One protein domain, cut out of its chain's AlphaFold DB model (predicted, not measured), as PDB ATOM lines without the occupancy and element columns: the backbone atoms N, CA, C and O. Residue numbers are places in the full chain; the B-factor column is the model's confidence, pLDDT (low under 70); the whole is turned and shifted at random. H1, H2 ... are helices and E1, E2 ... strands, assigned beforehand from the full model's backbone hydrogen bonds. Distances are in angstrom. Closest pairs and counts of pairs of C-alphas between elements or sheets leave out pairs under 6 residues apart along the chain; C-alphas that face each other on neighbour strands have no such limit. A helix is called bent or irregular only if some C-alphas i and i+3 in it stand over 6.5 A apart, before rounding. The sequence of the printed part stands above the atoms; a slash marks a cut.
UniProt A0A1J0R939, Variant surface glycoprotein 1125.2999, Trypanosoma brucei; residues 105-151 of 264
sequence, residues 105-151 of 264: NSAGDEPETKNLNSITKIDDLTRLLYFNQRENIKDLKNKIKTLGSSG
ATOM      1  N   ASN A 105     -21.346 -29.389 -33.024       84.88
ATOM      2  CA  ASN A 105     -21.051 -30.714 -33.526       84.88
ATOM      3  C   ASN A 105     -21.990 -31.755 -32.887       84.88
ATOM      4  O   ASN A 105     -21.902 -32.066 -31.703       84.88
ATOM      5  N   SER A 106     -22.923 -32.284 -33.682       73.69
ATOM      6  CA  SER A 106     -23.926 -33.266 -33.230       73.69
ATOM      7  C   SER A 106     -23.451 -34.727 -33.322       73.69
ATOM      8  O   SER A 106     -24.200 -35.629 -32.944       73.69
ATOM      9  N   ALA A 107     -22.231 -34.966 -33.826       69.38
ATOM     10  CA  ALA A 107     -21.679 -36.304 -34.051       69.38
ATOM     11  C   ALA A 107     -20.981 -36.916 -32.820       69.38
ATOM     12  O   ALA A 107     -20.689 -38.106 -32.843       69.38
ATOM     13  N   GLY A 108     -20.788 -36.145 -31.743       61.16
ATOM     14  CA  GLY A 108     -20.418 -36.678 -30.427       61.16
ATOM     15  C   GLY A 108     -18.977 -36.471 -29.954       61.16
ATOM     16  O   GLY A 108     -18.740 -36.786 -28.798       61.16
ATOM     17  N   ASP A 109     -18.067 -35.892 -30.748       64.38
ATOM     18  CA  ASP A 109     -16.649 -35.709 -30.373       64.38
ATOM     19  C   ASP A 109     -16.045 -34.390 -30.899       64.38
ATOM     20  O   ASP A 109     -16.632 -33.742 -31.769       64.38
ATOM     21  N   GLU A 110     -14.876 -34.004 -30.364       71.31
ATOM     22  CA  GLU A 110     -14.103 -32.803 -30.728       71.31
ATOM     23  C   GLU A 110     -13.924 -32.620 -32.253       71.31
ATOM     24  O   GLU A 110     -13.692 -33.594 -32.975       71.31
ATOM     25  N   PRO A 111     -13.949 -31.374 -32.765       79.25
ATOM     26  CA  PRO A 111     -14.193 -30.113 -32.052       79.25
ATOM     27  C   PRO A 111     -15.672 -29.904 -31.668       79.25
ATOM     28  O   PRO A 111     -16.578 -30.455 -32.295       79.25
ATOM     29  N   GLU A 112     -15.916 -29.082 -30.636       83.94
ATOM     30  CA  GLU A 112     -17.268 -28.750 -30.138       83.94
ATOM     31  C   GLU A 112     -18.149 -28.091 -31.216       83.94
ATOM     32  O   GLU A 112     -19.371 -28.286 -31.250       83.94
ATOM     33  N   THR A 113     -17.522 -27.346 -32.124       89.44
ATOM     34  CA  THR A 113     -18.165 -26.651 -33.239       89.44
ATOM     35  C   THR A 113     -17.567 -27.074 -34.575       89.44
ATOM     36  O   THR A 113     -16.430 -27.527 -34.667       89.44
ATOM     37  N   LYS A 114     -18.354 -26.928 -35.641       90.25
ATOM     38  CA  LYS A 114     -17.896 -27.069 -37.027       90.25
ATOM     39  C   LYS A 114     -18.710 -26.175 -37.953       90.25
ATOM     40  O   LYS A 114     -19.828 -25.796 -37.615       90.25
ATOM     41  N   ASN A 115     -18.181 -25.883 -39.137       92.00
ATOM     42  CA  ASN A 115     -18.918 -25.135 -40.154       92.00
ATOM     43  C   ASN A 115     -20.105 -25.950 -40.678       92.00
ATOM     44  O   ASN A 115     -19.970 -27.152 -40.928       92.00
ATOM     45  N   LEU A 116     -21.246 -25.298 -40.905       91.25
ATOM     46  CA  LEU A 116     -22.464 -25.950 -41.389       91.25
ATOM     47  C   LEU A 116     -22.251 -26.723 -42.703       91.25
ATOM     48  O   LEU A 116     -22.734 -27.844 -42.840       91.25
ATOM     49  N   ASN A 117     -21.470 -26.177 -43.638       89.75
ATOM     50  CA  ASN A 117     -21.172 -26.820 -44.922       89.75
ATOM     51  C   ASN A 117     -20.342 -28.111 -44.819       89.75
ATOM     52  O   ASN A 117     -20.300 -28.884 -45.773       89.75
ATOM     53  N   SER A 118     -19.696 -28.362 -43.679       90.50
ATOM     54  CA  SER A 118     -18.962 -29.606 -43.432       90.50
ATOM     55  C   SER A 118     -19.882 -30.765 -43.023       90.50
ATOM     56  O   SER A 118     -19.442 -31.911 -42.930       90.50
ATOM     57  N   ILE A 119     -21.168 -30.494 -42.763       88.50
ATOM     58  CA  ILE A 119     -22.155 -31.495 -42.354       88.50
ATOM     59  C   ILE A 119     -22.865 -32.045 -43.589       88.50
ATOM     60  O   ILE A 119     -23.783 -31.433 -44.122       88.50
ATOM     61  N   THR A 120     -22.451 -33.229 -44.031       86.94
ATOM     62  CA  THR A 120     -22.965 -33.845 -45.266       86.94
ATOM     63  C   THR A 120     -24.024 -34.922 -45.025       86.94
ATOM     64  O   THR A 120     -24.738 -35.298 -45.951       86.94
ATOM     65  N   LYS A 121     -24.156 -35.425 -43.790       86.94
ATOM     66  CA  LYS A 121     -25.143 -36.452 -43.428       86.94
ATOM     67  C   LYS A 121     -26.466 -35.815 -43.010       86.94
ATOM     68  O   LYS A 121     -26.501 -34.985 -42.102       86.94
ATOM     69  N   ILE A 122     -27.561 -36.274 -43.615       86.00
ATOM     70  CA  ILE A 122     -28.926 -35.818 -43.302       86.00
ATOM     71  C   ILE A 122     -29.272 -36.057 -41.825       86.00
ATOM     72  O   ILE A 122     -29.873 -35.188 -41.193       86.00
ATOM     73  N   ASP A 123     -28.847 -37.184 -41.249       83.38
ATOM     74  CA  ASP A 123     -29.088 -37.492 -39.832       83.38
ATOM     75  C   ASP A 123     -28.425 -36.470 -38.896       83.38
ATOM     76  O   ASP A 123     -29.036 -36.032 -37.919       83.38
ATOM     77  N   ASP A 124     -27.201 -36.041 -39.216       85.00
ATOM     78  CA  ASP A 124     -26.469 -35.044 -38.429       85.00
ATOM     79  C   ASP A 124     -27.113 -33.656 -38.557       85.00
ATOM     80  O   ASP A 124     -27.266 -32.955 -37.555       85.00
ATOM     81  N   LEU A 125     -27.554 -33.278 -39.764       88.06
ATOM     82  CA  LEU A 125     -28.310 -32.042 -40.003       88.06
ATOM     83  C   LEU A 125     -29.645 -32.040 -39.245       88.06
ATOM     84  O   LEU A 125     -30.016 -31.041 -38.630       88.06
ATOM     85  N   THR A 126     -30.343 -33.174 -39.232       88.25
ATOM     86  CA  THR A 126     -31.623 -33.341 -38.532       88.25
ATOM     87  C   THR A 126     -31.442 -33.228 -37.018       88.25
ATOM     88  O   THR A 126     -32.181 -32.505 -36.347       88.25
ATOM     89  N   ARG A 127     -30.413 -33.880 -36.460       86.50
ATOM     90  CA  ARG A 127     -30.050 -33.752 -35.039       86.50
ATOM     91  C   ARG A 127     -29.716 -32.311 -34.667       86.50
ATOM     92  O   ARG A 127     -30.192 -31.829 -33.637       86.50
ATOM     93  N   LEU A 128     -28.949 -31.623 -35.513       87.62
ATOM     94  CA  LEU A 128     -28.603 -30.220 -35.317       87.62
ATOM     95  C   LEU A 128     -29.852 -29.328 -35.331       87.62
ATOM     96  O   LEU A 128     -29.999 -28.472 -34.458       87.62
ATOM     97  N   LEU A 129     -30.775 -29.539 -36.271       87.38
ATOM     98  CA  LEU A 129     -32.033 -28.792 -36.331       87.38
ATOM     99  C   LEU A 129     -32.847 -28.965 -35.040       87.38
ATOM    100  O   LEU A 129     -33.238 -27.974 -34.422       87.38
ATOM    101  N   TYR A 130     -33.037 -30.205 -34.578       85.69
ATOM    102  CA  TYR A 130     -33.751 -30.480 -33.328       85.69
ATOM    103  C   TYR A 130     -33.044 -29.917 -32.090       85.69
ATOM    104  O   TYR A 130     -33.702 -29.500 -31.135       85.69
ATOM    105  N   PHE A 131     -31.711 -29.901 -32.069       85.69
ATOM    106  CA  PHE A 131     -30.951 -29.247 -31.006       85.69
ATOM    107  C   PHE A 131     -31.260 -27.744 -30.956       85.69
ATOM    108  O   PHE A 131     -31.688 -27.252 -29.913       85.69
ATOM    109  N   ASN A 132     -31.149 -27.041 -32.087       84.75
ATOM    110  CA  ASN A 132     -31.423 -25.602 -32.158       84.75
ATOM    111  C   ASN A 132     -32.879 -25.262 -31.805       84.75
ATOM    112  O   ASN A 132     -33.133 -24.307 -31.077       84.75
ATOM    113  N   GLN A 133     -33.847 -26.061 -32.265       84.62
ATOM    114  CA  GLN A 133     -35.255 -25.872 -31.901       84.62
ATOM    115  C   GLN A 133     -35.478 -25.979 -30.387       84.62
ATOM    116  O   GLN A 133     -36.194 -25.158 -29.813       84.62
ATOM    117  N   ARG A 134     -34.851 -26.960 -29.723       80.50
ATOM    118  CA  ARG A 134     -34.959 -27.129 -28.267       80.50
ATOM    119  C   ARG A 134     -34.331 -25.969 -27.502       80.50
ATOM    120  O   ARG A 134     -34.961 -25.492 -26.558       80.50
ATOM    121  N   GLU A 135     -33.159 -25.493 -27.917       83.75
ATOM    122  CA  GLU A 135     -32.527 -24.325 -27.288       83.75
ATOM    123  C   GLU A 135     -33.373 -23.060 -27.488       83.75
ATOM    124  O   GLU A 135     -33.658 -22.367 -26.516       83.75
ATOM    125  N   ASN A 136     -33.923 -22.826 -28.686       81.62
ATOM    126  CA  ASN A 136     -34.838 -21.704 -28.928       81.62
ATOM    127  C   ASN A 136     -36.093 -21.770 -28.039       81.62
ATOM    128  O   ASN A 136     -36.511 -20.760 -27.470       81.62
ATOM    129  N   ILE A 137     -36.698 -22.954 -27.887       85.06
ATOM    130  CA  ILE A 137     -37.859 -23.156 -27.004       85.06
ATOM    131  C   ILE A 137     -37.481 -22.892 -25.544       85.06
ATOM    132  O   ILE A 137     -38.245 -22.259 -24.813       85.06
ATOM    133  N   LYS A 138     -36.318 -23.371 -25.102       84.38
ATOM    134  CA  LYS A 138     -35.806 -23.152 -23.747       84.38
ATOM    135  C   LYS A 138     -35.554 -21.667 -23.483       84.38
ATOM    136  O   LYS A 138     -35.998 -21.161 -22.455       84.38
ATOM    137  N   ASP A 139     -34.939 -20.958 -24.421       85.06
ATOM    138  CA  ASP A 139     -34.698 -19.520 -24.325       85.06
ATOM    139  C   ASP A 139     -35.998 -18.720 -24.285       85.06
ATOM    140  O   ASP A 139     -36.137 -17.801 -23.476       85.06
ATOM    141  N   LEU A 140     -36.988 -19.097 -25.098       83.06
ATOM    142  CA  LEU A 140     -38.322 -18.503 -25.042       83.06
ATOM    143  C   LEU A 140     -38.997 -18.757 -23.690       83.06
ATOM    144  O   LEU A 140     -39.506 -17.815 -23.084       83.06
ATOM    145  N   LYS A 141     -38.955 -19.991 -23.171       79.38
ATOM    146  CA  LYS A 141     -39.488 -20.325 -21.838       79.38
ATOM    147  C   LYS A 141     -38.807 -19.517 -20.736       79.38
ATOM    148  O   LYS A 141     -39.487 -19.002 -19.852       79.38
ATOM    149  N   ASN A 142     -37.487 -19.362 -20.806       78.81
ATOM    150  CA  ASN A 142     -36.727 -18.564 -19.849       78.81
ATOM    151  C   ASN A 142     -37.114 -17.085 -19.924       78.81
ATOM    152  O   ASN A 142     -37.391 -16.488 -18.888       78.81
ATOM    153  N   LYS A 143     -37.231 -16.511 -21.128       78.19
ATOM    154  CA  LYS A 143     -37.709 -15.131 -21.316       78.19
ATOM    155  C   LYS A 143     -39.118 -14.934 -20.754       78.19
ATOM    156  O   LYS A 143     -39.346 -13.962 -20.041       78.19
ATOM    157  N   ILE A 144     -40.038 -15.867 -21.010       78.75
ATOM    158  CA  ILE A 144     -41.400 -15.840 -20.451       78.75
ATOM    159  C   ILE A 144     -41.354 -15.898 -18.922       78.75
ATOM    160  O   ILE A 144     -42.019 -15.101 -18.267       78.75
ATOM    161  N   LYS A 145     -40.537 -16.786 -18.344       75.81
ATOM    162  CA  LYS A 145     -40.359 -16.886 -16.891       75.81
ATOM    163  C   LYS A 145     -39.822 -15.582 -16.306       75.81
ATOM    164  O   LYS A 145     -40.375 -15.097 -15.327       75.81
ATOM    165  N   THR A 146     -38.802 -14.978 -16.914       72.38
ATOM    166  CA  THR A 146     -38.244 -13.691 -16.471       72.38
ATOM    167  C   THR A 146     -39.281 -12.570 -16.540       72.38
ATOM    168  O   THR A 146     -39.399 -11.796 -15.590       72.38
ATOM    169  N   LEU A 147     -40.074 -12.494 -17.612       72.62
ATOM    170  CA  LEU A 147     -41.161 -11.514 -17.751       72.62
ATOM    171  C   LEU A 147     -42.294 -11.758 -16.737       72.62
ATOM    172  O   LEU A 147     -42.799 -10.815 -16.136       72.62
ATOM    173  N   GLY A 148     -42.651 -13.018 -16.485       55.44
ATOM    174  CA  GLY A 148     -43.656 -13.401 -15.489       55.44
ATOM    175  C   GLY A 148     -43.195 -13.210 -14.040       55.44
ATOM    176  O   GLY A 148     -44.002 -12.905 -13.173       55.44
ATOM    177  N   SER A 149     -41.897 -13.341 -13.754       55.12
ATOM    178  CA  SER A 149     -41.332 -13.063 -12.424       55.12
ATOM    179  C   SER A 149     -41.100 -11.571 -12.170       55.12
ATOM    180  O   SER A 149     -41.141 -11.143 -11.021       55.12
ATOM    181  N   SER A 150     -40.891 -10.765 -13.216       49.31
ATOM    182  CA  SER A 150     -40.791  -9.299 -13.104       49.31
ATOM    183  C   SER A 150     -42.155  -8.593 -13.068       49.31
ATOM    184  O   SER A 150     -42.231  -7.437 -12.653       49.31
ATOM    185  N   GLY A 151     -43.240  -9.292 -13.415       44.00
ATOM    186  CA  GLY A 151     -44.620  -8.894 -13.138       44.00
ATOM    187  C   GLY A 151     -45.236  -9.809 -12.086       44.00
ATOM    188  O   GLY A 151     -45.909 -10.766 -12.449       44.00
TER     189      GLY A 151
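This is residues 105 to 151 of the 264 residues of the protein "Variant surface glycoprotein 1125.2999" of Trypanosoma brucei (UniProt A0A1J0R939). One long, nearly straight helix, H1, makes the length of this domain, and a small looped head, residues 105 to 121 with the short strand E1, sits at the end where H1 begins. The far part of H1 sticks out from this head as a free arm, residues 132 to 150, with Gly 151 after it. The printed part has 47 residues with one named strand and one named helix, in the order E1, H1, and its class is mostly helix. It is extended, with a radius of gyration of the C-alphas of 14.9 A, and its C-alphas span 46 by 19 by 16 A, a rod.

Find C-alpha 122 at (-28.926, -35.818, -43.302); from there H1, residues 122 to 150, runs 41.9 A to C-alpha 150 at (-40.791, -9.299, -13.104). Then go back to C-alpha 113 at (-18.165, -26.651, -33.239), where E1, residues 113 to 115, begins; it is 7.1 A long.

Start with H1, which is not bent; in its backbone every O i to N i+4 pair is within hydrogen-bond range. Look next at E1: it is apart from H1, with no C-alpha of the one within 8 A of the other. A short link of 6 residues joins E1 to H1. E1 pairs with no named strand. Residues 132 to 151, of which 132 to 150 belong to H1, stand free, with no C-alpha 8 or more residues away along the chain within 10 A.

The two C-alphas farthest apart are those of Thr 120 and Gly 151, at 46.1 A. The printed part has no cut, and its one link between named elements is short. In the B-factor column you will find a mean pLDDT of 79.8 for the printed part of this model, with values under 70 at residues 107 to 109 and 148 to 151.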